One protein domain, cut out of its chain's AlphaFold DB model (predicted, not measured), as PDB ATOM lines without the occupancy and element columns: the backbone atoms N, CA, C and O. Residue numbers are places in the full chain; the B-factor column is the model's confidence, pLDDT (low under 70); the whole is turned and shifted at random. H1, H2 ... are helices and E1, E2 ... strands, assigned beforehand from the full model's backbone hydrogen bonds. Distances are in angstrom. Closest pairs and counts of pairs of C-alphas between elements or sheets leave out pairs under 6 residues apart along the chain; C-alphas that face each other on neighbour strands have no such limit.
ATOM      1  N   ASN A   4     185.299 501.004 372.469       83.81
ATOM      2  CA  ASN A   4     186.016 501.589 373.586       83.81
ATOM      3  C   ASN A   4     185.085 501.986 374.739       83.81
ATOM      4  O   ASN A   4     185.480 501.867 375.898       83.81
ATOM      5  N   ASP A   5     183.864 502.441 374.453       85.50
ATOM      6  CA  ASP A   5     182.893 502.789 375.496       85.50
ATOM      7  C   ASP A   5     182.309 501.537 376.150       85.50
ATOM      8  O   ASP A   5     182.171 501.494 377.372       85.50
ATOM      9  N   LEU A   6     182.061 500.489 375.359       83.75
ATOM     10  CA  LEU A   6     181.626 499.189 375.861       83.75
ATOM     11  C   LEU A   6     182.701 498.544 376.742       83.75
ATOM     12  O   LEU A   6     182.407 498.102 377.849       83.75
ATOM     13  N   LEU A   7     183.963 498.568 376.308       85.19
ATOM     14  CA  LEU A   7     185.089 498.082 377.103       85.19
ATOM     15  C   LEU A   7     185.238 498.846 378.417       85.19
ATOM     16  O   LEU A   7     185.499 498.226 379.450       85.19
ATOM     17  N   LYS A   8     185.065 500.173 378.409       87.44
ATOM     18  CA  LYS A   8     185.087 500.981 379.638       87.44
ATOM     19  C   LYS A   8     183.942 500.603 380.570       87.44
ATOM     20  O   LYS A   8     184.192 500.407 381.756       87.44
ATOM     21  N   ASP A   9     182.721 500.476 380.053       86.88
ATOM     22  CA  ASP A   9     181.545 500.101 380.844       86.88
ATOM     23  C   ASP A   9     181.715 498.712 381.475       86.88
ATOM     24  O   ASP A   9     181.594 498.568 382.693       86.88
ATOM     25  N   VAL A  10     182.113 497.713 380.682       85.44
ATOM     26  CA  VAL A  10     182.410 496.354 381.160       85.44
ATOM     27  C   VAL A  10     183.531 496.379 382.200       85.44
ATOM     28  O   VAL A  10     183.377 495.817 383.286       85.44
ATOM     29  N   SER A  11     184.626 497.095 381.936       84.12
ATOM     30  CA  SER A  11     185.752 497.205 382.874       84.12
ATOM     31  C   SER A  11     185.359 497.874 384.193       84.12
ATOM     32  O   SER A  11     185.872 497.496 385.244       84.12
ATOM     33  N   MET A  12     184.459 498.863 384.170       87.19
ATOM     34  CA  MET A  12     183.969 499.522 385.385       87.19
ATOM     35  C   MET A  12     183.008 498.622 386.167       87.19
ATOM     36  O   MET A  12     183.138 498.514 387.388       87.19
ATOM     37  N   ARG A  13     182.071 497.956 385.482       84.31
ATOM     38  CA  ARG A  13     181.058 497.089 386.109       84.31
ATOM     39  C   ARG A  13     181.647 495.801 386.672       84.31
ATOM     40  O   ARG A  13     181.222 495.349 387.732       84.31
ATOM     41  N   PHE A  14     182.637 495.230 385.992       82.25
ATOM     42  CA  PHE A  14     183.206 493.918 386.307       82.25
ATOM     43  C   PHE A  14     184.680 493.987 386.710       82.25
ATOM     44  O   PHE A  14     185.393 492.998 386.612       82.25
ATOM     45  N   LYS A  15     185.133 495.135 387.231       80.25
ATOM     46  CA  LYS A  15     186.528 495.406 387.625       80.25
ATOM     47  C   LYS A  15     187.194 494.317 388.480       80.25
ATOM     48  O   LYS A  15     188.408 494.172 388.441       80.25
ATOM     49  N   TYR A  16     186.412 493.612 389.297       81.75
ATOM     50  CA  TYR A  16     186.889 492.600 390.247       81.75
ATOM     51  C   TYR A  16     186.586 491.164 389.809       81.75
ATOM     52  O   TYR A  16     186.735 490.236 390.607       81.75
ATOM     53  N   ARG A  17     186.103 490.973 388.580       80.25
ATOM     54  CA  ARG A  17     185.772 489.663 388.023       80.25
ATOM     55  C   ARG A  17     186.588 489.409 386.771       80.25
ATOM     56  O   ARG A  17     186.923 490.340 386.045       80.25
ATOM     57  N   SER A  18     186.872 488.137 386.522       85.12
ATOM     58  CA  SER A  18     187.342 487.732 385.203       85.12
ATOM     59  C   SER A  18     186.195 487.887 384.210       85.12
ATOM     60  O   SER A  18     185.063 487.511 384.517       85.12
ATOM     61  N   TRP A  19     186.466 488.444 383.038       87.50
ATOM     62  CA  TRP A  19     185.480 488.607 381.985       87.50
ATOM     63  C   TRP A  19     186.108 488.477 380.600       87.50
ATOM     64  O   TRP A  19     187.272 488.823 380.391       87.50
ATOM     65  N   LEU A  20     185.308 487.997 379.653       86.38
ATOM     66  CA  LEU A  20     185.621 487.887 378.233       86.38
ATOM     67  C   LEU A  20     184.459 488.498 377.452       86.38
ATOM     68  O   LEU A  20     183.350 487.977 377.478       86.38
ATOM     69  N   LEU A  21     184.707 489.610 376.776       87.19
ATOM     70  CA  LEU A  21     183.774 490.242 375.857       87.19
ATOM     71  C   LEU A  21     184.110 489.805 374.436       87.19
ATOM     72  O   LEU A  21     185.250 489.941 373.997       87.19
ATOM     73  N   ILE A  22     183.111 489.310 373.724       83.69
ATOM     74  CA  ILE A  22     183.220 488.781 372.373       83.69
ATOM     75  C   ILE A  22     182.268 489.570 371.478       83.69
ATOM     76  O   ILE A  22     181.080 489.670 371.773       83.69
ATOM     77  N   ASP A  23     182.790 490.119 370.395       81.06
ATOM     78  CA  ASP A  23     182.023 490.710 369.303       81.06
ATOM     79  C   ASP A  23     181.570 489.588 368.366       81.06
ATOM     80  O   ASP A  23     182.398 488.924 367.735       81.06
ATOM     81  N   LEU A  24     180.265 489.324 368.332       73.62
ATOM     82  CA  LEU A  24     179.691 488.224 367.572       73.62
ATOM     83  C   LEU A  24     178.886 488.766 366.393       73.62
ATOM     84  O   LEU A  24     177.936 489.523 366.588       73.62
ATOM     85  N   PRO A  25     179.196 488.349 365.155       65.50
ATOM     86  CA  PRO A  25     178.368 488.708 364.020       65.50
ATOM     87  C   PRO A  25     176.999 488.030 364.134       65.50
ATOM     88  O   PRO A  25     176.896 486.823 364.363       65.50
ATOM     89  N   ARG A  26     175.948 488.817 363.884       59.59
ATOM     90  CA  ARG A  26     174.534 488.419 363.974       59.59
ATOM     91  C   ARG A  26     174.169 487.160 363.169       59.59
ATOM     92  O   ARG A  26     173.230 486.468 363.538       59.59
ATOM     93  N   ASP A  27     174.923 486.857 362.110       57.88
ATOM     94  CA  ASP A  27     174.673 485.746 361.178       57.88
ATOM     95  C   ASP A  27     175.742 484.631 361.225       57.88
ATOM     96  O   ASP A  27     175.728 483.729 360.388       57.88
ATOM     97  N   GLY A  28     176.700 484.686 362.160       53.91
ATOM     98  CA  GLY A  28     177.939 483.895 362.069       53.91
ATOM     99  C   GLY A  28     178.215 482.906 363.197       53.91
ATOM    100  O   GLY A  28     179.336 482.412 363.279       53.91
ATOM    101  N   LEU A  29     177.254 482.614 364.077       57.56
ATOM    102  CA  LEU A  29     177.537 481.743 365.217       57.56
ATOM    103  C   LEU A  29     177.625 480.258 364.829       57.56
ATOM    104  O   LEU A  29     176.667 479.698 364.286       57.56
ATOM    105  N   PRO A  30     178.739 479.580 365.150       56.31
ATOM    106  CA  PRO A  30     178.841 478.142 364.989       56.31
ATOM    107  C   PRO A  30     177.916 477.438 365.990       56.31
ATOM    108  O   PRO A  30     177.925 477.720 367.186       56.31
ATOM    109  N   GLN A  31     177.139 476.464 365.504       56.50
ATOM    110  CA  GLN A  31     176.155 475.698 366.294       56.50
ATOM    111  C   GLN A  31     176.762 474.941 367.495       56.50
ATOM    112  O   GLN A  31     176.024 474.453 368.345       56.50
ATOM    113  N   ASN A  32     178.095 474.864 367.579       57.16
ATOM    114  CA  ASN A  32     178.849 474.132 368.596       57.16
ATOM    115  C   ASN A  32     179.448 475.029 369.693       57.16
ATOM    116  O   ASN A  32     180.403 474.619 370.355       57.16
ATOM    117  N   CYS A  33     178.938 476.248 369.896       60.34
ATOM    118  CA  CYS A  33     179.413 477.088 370.993       60.34
ATOM    119  C   CYS A  33     179.272 476.366 372.350       60.34
ATOM    120  O   CYS A  33     178.176 475.917 372.693       60.34
ATOM    121  N   PRO A  34     180.349 476.296 373.158       59.72
ATOM    122  CA  PRO A  34     180.338 475.596 374.445       59.72
ATOM    123  C   PRO A  34     179.455 476.280 375.499       59.72
ATOM    124  O   PRO A  34     179.180 475.694 376.544       59.72
ATOM    125  N   ILE A  35     179.010 477.512 375.234       62.19
ATOM    126  CA  ILE A  35     178.088 478.248 376.091       62.19
ATOM    127  C   ILE A  35     176.715 478.250 375.407       62.19
ATOM    128  O   ILE A  35     176.530 478.975 374.420       62.19
ATOM    129  N   PRO A  36     175.758 477.442 375.900       52.22
ATOM    130  CA  PRO A  36     174.375 477.537 375.451       52.22
ATOM    131  C   PRO A  36     173.889 478.963 375.759       52.22
ATOM    132  O   PRO A  36     174.155 479.453 376.849       52.22
ATOM    133  N   ASP A  37     173.242 479.623 374.795       55.09
ATOM    134  CA  ASP A  37     172.837 481.051 374.769       55.09
ATOM    135  C   ASP A  37     173.819 482.101 374.217       55.09
ATOM    136  O   ASP A  37     173.442 483.270 374.113       55.09
ATOM    137  N   LEU A  38     175.007 481.737 373.715       58.25
ATOM    138  CA  LEU A  38     175.754 482.682 372.854       58.25
ATOM    139  C   LEU A  38     174.992 483.004 371.555       58.25
ATOM    140  O   LEU A  38     175.181 484.076 370.996       58.25
ATOM    141  N   ALA A  39     174.097 482.108 371.120       53.16
ATOM    142  CA  ALA A  39     173.240 482.184 369.928       53.16
ATOM    143  C   ALA A  39     172.137 483.258 369.970       53.16
ATOM    144  O   ALA A  39     171.146 483.156 369.246       53.16
ATOM    145  N   SER A  40     172.267 484.269 370.824       53.28
ATOM    146  CA  SER A  40     171.310 485.367 370.842       53.28
ATOM    147  C   SER A  40     171.645 486.388 369.749       53.28
ATOM    148  O   SER A  40     172.806 486.589 369.413       53.28
ATOM    149  N   ASN A  41     170.615 487.031 369.190       57.66
ATOM    150  CA  ASN A  41     170.645 487.949 368.037       57.66
ATOM    151  C   ASN A  41     171.390 489.282 368.295       57.66
ATOM    152  O   ASN A  41     170.922 490.345 367.870       57.66
ATOM    153  N   HIS A  42     172.487 489.256 369.043       62.41
ATOM    154  CA  HIS A  42     173.193 490.416 369.561       62.41
ATOM    155  C   HIS A  42     174.571 490.556 368.930       62.41
ATOM    156  O   HIS A  42     175.230 489.569 368.629       62.41
ATOM    157  N   ASP A  43     174.995 491.808 368.787       71.62
ATOM    158  CA  ASP A  43     176.263 492.159 368.153       71.62
ATOM    159  C   ASP A  43     177.462 491.845 369.071       71.62
ATOM    160  O   ASP A  43     178.565 491.627 368.601       71.62
ATOM    161  N   ALA A  44     177.273 491.783 370.397       76.19
ATOM    162  CA  ALA A  44     178.335 491.403 371.329       76.19
ATOM    163  C   ALA A  44     177.805 490.606 372.530       76.19
ATOM    164  O   ALA A  44     176.709 490.867 373.035       76.19
ATOM    165  N   THR A  45     178.612 489.671 373.034       81.38
ATOM    166  CA  THR A  45     178.329 488.866 374.230       81.38
ATOM    167  C   THR A  45     179.494 488.891 375.215       81.38
ATOM    168  O   THR A  45     180.648 488.692 374.856       81.38
ATOM    169  N   LEU A  46     179.185 489.120 376.485       81.81
ATOM    170  CA  LEU A  46     180.097 489.109 377.620       81.81
ATOM    171  C   LEU A  46     179.923 487.834 378.429       81.81
ATOM    172  O   LEU A  46     178.815 487.485 378.814       81.81
ATOM    173  N   ILE A  47     181.028 487.191 378.757       82.12
ATOM    174  CA  ILE A  47     181.095 485.976 379.557       82.12
ATOM    175  C   ILE A  47     181.847 486.307 380.844       82.12
ATOM    176  O   ILE A  47     182.935 486.891 380.784       82.12
ATOM    177  N   LEU A  48     181.294 485.949 382.003       82.19
ATOM    178  CA  LEU A  48     181.914 486.225 383.301       82.19
ATOM    179  C   LEU A  48     182.560 484.981 383.916       82.19
ATOM    180  O   LEU A  48     182.266 483.836 383.570       82.19
ATOM    181  N   ASP A  49     183.490 485.249 384.831       79.88
ATOM    182  CA  ASP A  49     184.186 484.265 385.654       79.88
ATOM    183  C   ASP A  49     184.881 483.157 384.830       79.88
ATOM    184  O   ASP A  49     185.075 482.040 385.298       79.88
ATOM    185  N   CYS A  50     185.310 483.489 383.606       75.25
ATOM    186  CA  CYS A  50     186.073 482.591 382.743       75.25
ATOM    187  C   CYS A  50     187.553 482.517 383.146       75.25
ATOM    188  O   CYS A  50     188.196 483.529 383.451       75.25
ATOM    189  N   GLY A  51     188.096 481.299 383.159       75.81
ATOM    190  CA  GLY A  51     189.524 481.057 383.319       75.81
ATOM    191  C   GLY A  51     190.274 481.238 382.000       75.81
ATOM    192  O   GLY A  51     189.703 481.092 380.925       75.81
ATOM    193  N   LEU A  52     191.582 481.508 382.070       77.12
ATOM    194  CA  LEU A  52     192.437 481.612 380.878       77.12
ATOM    195  C   LEU A  52     192.376 480.346 380.005       77.12
ATOM    196  O   LEU A  52     192.346 480.445 378.784       77.12
ATOM    197  N   GLU A  53     192.332 479.171 380.635       79.31
ATOM    198  CA  GLU A  53     192.256 477.878 379.945       79.31
ATOM    199  C   GLU A  53     190.930 477.694 379.193       79.31
ATOM    200  O   GLU A  53     190.920 477.080 378.131       79.31
ATOM    201  N   ASP A  54     189.838 478.282 379.690       75.88
ATOM    202  CA  ASP A  54     188.505 478.164 379.091       75.88
ATOM    203  C   ASP A  54     188.302 479.115 377.900       75.88
ATOM    204  O   ASP A  54     187.420 478.900 377.076       75.88
ATOM    205  N   ILE A  55     189.123 480.161 377.762       79.31
ATOM    206  CA  ILE A  55     188.964 481.166 376.695       79.31
ATOM    207  C   ILE A  55     189.409 480.630 375.350       79.31
ATOM    208  O   ILE A  55     188.745 480.880 374.349       79.31
ATOM    209  N   PHE A  56     190.519 479.896 375.317       80.88
ATOM    210  CA  PHE A  56     191.034 479.321 374.080       80.88
ATOM    211  C   PHE A  56     189.993 478.457 373.357       80.88
ATOM    212  O   PHE A  56     189.741 478.744 372.191       80.88
ATOM    213  N   PRO A  57     189.324 477.479 374.001       78.56
ATOM    214  CA  PRO A  57     188.292 476.699 373.327       78.56
ATOM    215  C   PRO A  57     187.052 477.527 372.968       78.56
ATOM    216  O   PRO A  57     186.410 477.221 371.968       78.56
ATOM    217  N   ILE A  58     186.709 478.580 373.724       78.00
ATOM    218  CA  ILE A  58     185.600 479.483 373.365       78.00
ATOM    219  C   ILE A  58     185.931 480.249 372.078       78.00
ATOM    220  O   ILE A  58     185.119 480.266 371.159       78.00
ATOM    221  N   VAL A  59     187.112 480.863 371.993       78.12
ATOM    222  CA  VAL A  59     187.540 481.637 370.815       78.12
ATOM    223  C   VAL A  59     187.748 480.723 369.606       78.12
ATOM    224  O   VAL A  59     187.320 481.064 368.507       78.12
ATOM    225  N   ASP A  60     188.340 479.545 369.805       80.94
ATOM    226  CA  ASP A  60     188.559 478.562 368.739       80.94
ATOM    227  C   ASP A  60     187.233 478.024 368.180       80.94
ATOM    228  O   ASP A  60     187.055 477.939 366.966       80.94
ATOM    229  N   ALA A  61     186.252 477.759 369.054       77.44
ATOM    230  CA  ALA A  61     184.920 477.335 368.632       77.44
ATOM    231  C   ALA A  61     184.210 478.389 367.776       77.44
ATOM    232  O   ALA A  61     183.438 478.009 366.901       77.44
ATOM    233  N   LEU A  62     184.454 479.681 368.020       73.81
ATOM    234  CA  LEU A  62     183.824 480.788 367.302       73.81
ATOM    235  C   LEU A  62     184.427 481.052 365.916       73.81
ATOM    236  O   LEU A  62     183.750 481.605 365.050       73.81
ATOM    237  N   GLY A  63     185.663 480.615 365.690       67.62
ATOM    238  CA  GLY A  63     186.331 480.725 364.402       67.62
ATOM    239  C   GLY A  63     186.917 482.113 364.096       67.62
ATOM    240  O   GLY A  63     186.899 483.031 364.919       67.62
ATOM    241  N   PRO A  64     187.516 482.270 362.902       70.19
ATOM    242  CA  PRO A  64     188.210 483.493 362.512       70.19
ATOM    243  C   PRO A  64     187.241 484.657 362.251       70.19
ATOM    244  O   PRO A  64     186.144 484.463 361.736       70.19
ATOM    245  N   GLY A  65     187.689 485.886 362.531       72.06
ATOM    246  CA  GLY A  65     186.913 487.114 362.289       72.06
ATOM    247  C   GLY A  65     186.172 487.660 363.513       72.06
ATOM    248  O   GLY A  65     185.442 488.638 363.397       72.06
ATOM    249  N   VAL A  66     186.387 487.053 364.677       75.38
ATOM    250  CA  VAL A  66     185.804 487.472 365.951       75.38
ATOM    251  C   VAL A  66     186.758 488.417 366.664       75.38
ATOM    252  O   VAL A  66     187.920 488.081 366.909       75.38
ATOM    253  N   SER A  67     186.261 489.593 367.031       81.44
ATOM    254  CA  SER A  67     186.991 490.498 367.913       81.44
ATOM    255  C   SER A  67     186.643 490.177 369.357       81.44
ATOM    256  O   SER A  67     185.482 489.965 369.694       81.44
ATOM    257  N   TYR A  68     187.633 490.136 370.241       84.12
ATOM    258  CA  TYR A  68     187.388 489.882 371.655       84.12
ATOM    259  C   TYR A  68     188.310 490.717 372.537       84.12
ATOM    260  O   TYR A  68     189.382 491.161 372.127       84.12
ATOM    261  N   ALA A  69     187.884 490.924 373.776       87.56
ATOM    262  CA  ALA A  69     188.668 491.530 374.835       87.56
ATOM    263  C   ALA A  69     188.453 490.741 376.121       87.56
ATOM    264  O   ALA A  69     187.345 490.295 376.399       87.56
ATOM    265  N   ALA A  70     189.496 490.587 376.924       86.69
ATOM    266  CA  ALA A  70     189.398 489.864 378.180       86.69
ATOM    267  C   ALA A  70     190.137 490.601 379.291       86.69
ATOM    268  O   ALA A  70     191.197 491.189 379.072       86.69
ATOM    269  N   SER A  71     189.600 490.510 380.500       85.12
ATOM    270  CA  SER A  71     190.320 490.818 381.729       85.12
ATOM    271  C   SER A  71     190.243 489.594 382.610       85.12
ATOM    272  O   SER A  71     189.157 489.163 382.976       85.12
ATOM    273  N   LEU A  72     191.388 488.997 382.914       77.75
ATOM    274  CA  LEU A  72     191.434 487.725 383.618       77.75
ATOM    275  C   LEU A  72     192.265 487.885 384.866       77.75
ATOM    276  O   LEU A  72     193.448 488.223 384.817       77.75
ATOM    277  N   HIS A  73     191.637 487.593 385.990       73.38
ATOM    278  CA  HIS A  73     192.355 487.333 387.216       73.38
ATOM    279  C   HIS A  73     192.809 485.874 387.241       73.38
ATOM    280  O   HIS A  73     192.212 485.012 386.595       73.38
ATOM    281  N   THR A  74     193.856 485.581 388.019       62.91
ATOM    282  CA  THR A  74     194.300 484.216 388.336       62.91
ATOM    283  C   THR A  74     193.239 483.515 389.186       62.91
ATOM    284  O   THR A  74     193.376 483.358 390.397       62.91
ATOM    285  N   SER A  75     192.128 483.163 388.556       56.25
ATOM    286  CA  SER A  75     190.955 482.547 389.151       56.25
ATOM    287  C   SER A  75     190.690 481.253 388.395       56.25
ATOM    288  O   SER A  75     190.476 481.267 387.189       56.25
ATOM    289  N   ARG A  76     190.717 480.121 389.107       57.41
ATOM    290  CA  ARG A  76     190.313 478.799 388.592       57.41
ATOM    291  C   ARG A  76     188.803 478.588 388.739       57.41
ATOM    292  O   ARG A  76     188.368 477.536 389.207       57.41
ATOM    293  N   ARG A  77     188.005 479.625 388.489       60.09
ATOM    294  CA  ARG A  77     186.550 479.521 388.620       60.09
ATOM    295  C   ARG A  77     185.929 479.125 387.295       60.09
ATOM    296  O   ARG A  77     186.488 479.361 386.233       60.09
ATOM    297  N   LYS A  78     184.804 478.435 387.427       59.69
ATOM    298  CA  LYS A  78     183.994 477.953 386.322       59.69
ATOM    299  C   LYS A  78     183.295 479.155 385.688       59.69
ATOM    300  O   LYS A  78     182.847 480.032 386.420       59.69
ATOM    301  N   VAL A  79     183.187 479.143 384.363       63.44
ATOM    302  CA  VAL A  79     182.451 480.150 383.592       63.44
ATOM    303  C   VAL A  79     181.021 480.263 384.124       63.44
ATOM    304  O   VAL A  79     180.290 479.268 384.145       63.44
ATOM    305  N   GLU A  80     180.614 481.461 384.535       61.75
ATOM    306  CA  GLU A  80     179.262 481.738 385.018       61.75
ATOM    307  C   GLU A  80     178.705 482.966 384.297       61.75
ATOM    308  O   GLU A  80     179.327 484.016 384.285       61.75
ATOM    309  N   ALA A  81     177.494 482.838 383.753       64.44
ATOM    310  CA  ALA A  81     176.716 483.888 383.089       64.44
ATOM    311  C   ALA A  81     177.280 484.443 381.761       64.44
ATOM    312  O   ALA A  81     178.420 484.898 381.653       64.44
ATOM    313  N   ALA A  82     176.399 484.476 380.757       69.94
ATOM    314  CA  ALA A  82     176.567 485.215 379.513       69.94
ATOM    315  C   ALA A  82     175.594 486.408 379.508       69.94
ATOM    316  O   ALA A  82     174.405 486.251 379.788       69.94
ATOM    317  N   VAL A  83     176.097 487.606 379.229       69.81
ATOM    318  CA  VAL A  83     175.327 488.849 379.129       69.81
ATOM    319  C   VAL A  83     175.512 489.405 377.733       69.81
ATOM    320  O   VAL A  83     176.636 489.651 377.312       69.81
ATOM    321  N   ALA A  84     174.424 489.654 377.021       74.31
ATOM    322  CA  ALA A  84     174.505 490.188 375.675       74.31
ATOM    323  C   ALA A  84     174.290 491.705 375.627       74.31
ATOM    324  O   ALA A  84     173.505 492.270 376.394       74.31
ATOM    325  N   PHE A  85     174.986 492.359 374.701       71.81
ATOM    326  CA  PHE A  85     174.943 493.799 374.481       71.81
ATOM    327  C   PHE A  85     174.349 494.105 373.104       71.81
ATOM    328  O   PHE A  85     174.713 493.504 372.097       71.81
ATOM    329  N   HIS A  86     173.418 495.059 373.061       68.38
ATOM    330  CA  HIS A  86     172.697 495.435 371.845       68.38
ATOM    331  C   HIS A  86     173.248 496.739 371.243       68.38
ATOM    332  O   HIS A  86     173.573 497.673 371.981       68.38
TER     333      HIS A  86
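Overview. This is residues 4 to 86 of the 92 residues of an uncharacterized protein of Pseudomonas fluorescens (UniProt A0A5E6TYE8). A twisted four-stranded sheet forms the middle, with helix H1 over one face and helix H2 over the other, both running along the strands. A long loop, residues 24 to 43, joins the inner strands E1 and E2. The printed part has 83 residues with two named helices and four named strands, in the order H1 E1 E2 H2 E3 E4; the sheet, E3 E1 E2 E4, is antiparallel and the class mixed. It is compact, with a radius of gyration of the C-alphas of 11.9 A, and spans 32 by 27 by 19 A.

Arrangement. Inner strands E1, residues 19 to 23, and E2, residues 44 to 48, form an antiparallel hairpin; N 22 and O 45, 2.8 A apart, are within hydrogen-bond range. Edge strand E3, residues 67 to 71, is antiparallel to E1, with N 21 and O 69 at 2.8 A. Edge strand E4, residues 80 to 85, is antiparallel to E2, with N 46 and O 83 at 2.7 A. H2, residues 52 to 62, is on the sheet over E1, at a height of 9.9 A; their closest C-alphas, Ile 55 and Leu 20, are 7.7 A apart. H1, residues 4 to 13, is on the opposite face at a height of 9.3 A. E2, H2 and E3 make a split strand-helix-strand unit, two strands running the same way with E1 between them, whose crossover is right-handed. Every O i to N i+4 pair is within hydrogen-bond range in H1, and 5 of 7 in H2.

Along the chain. H1 begins at C-alpha 4, (186.016, 501.589, 373.586). H2 is 16.1 A long and E4 16.6 A, ending at C-alpha 85, (174.943, 493.799, 374.481).

Size, cuts and confidence. The printed part has no cut. The link E1 to E2 is long. In this model, pLDDT is under 70 at residues 25 to 42, 63, 74 to 83 and 86.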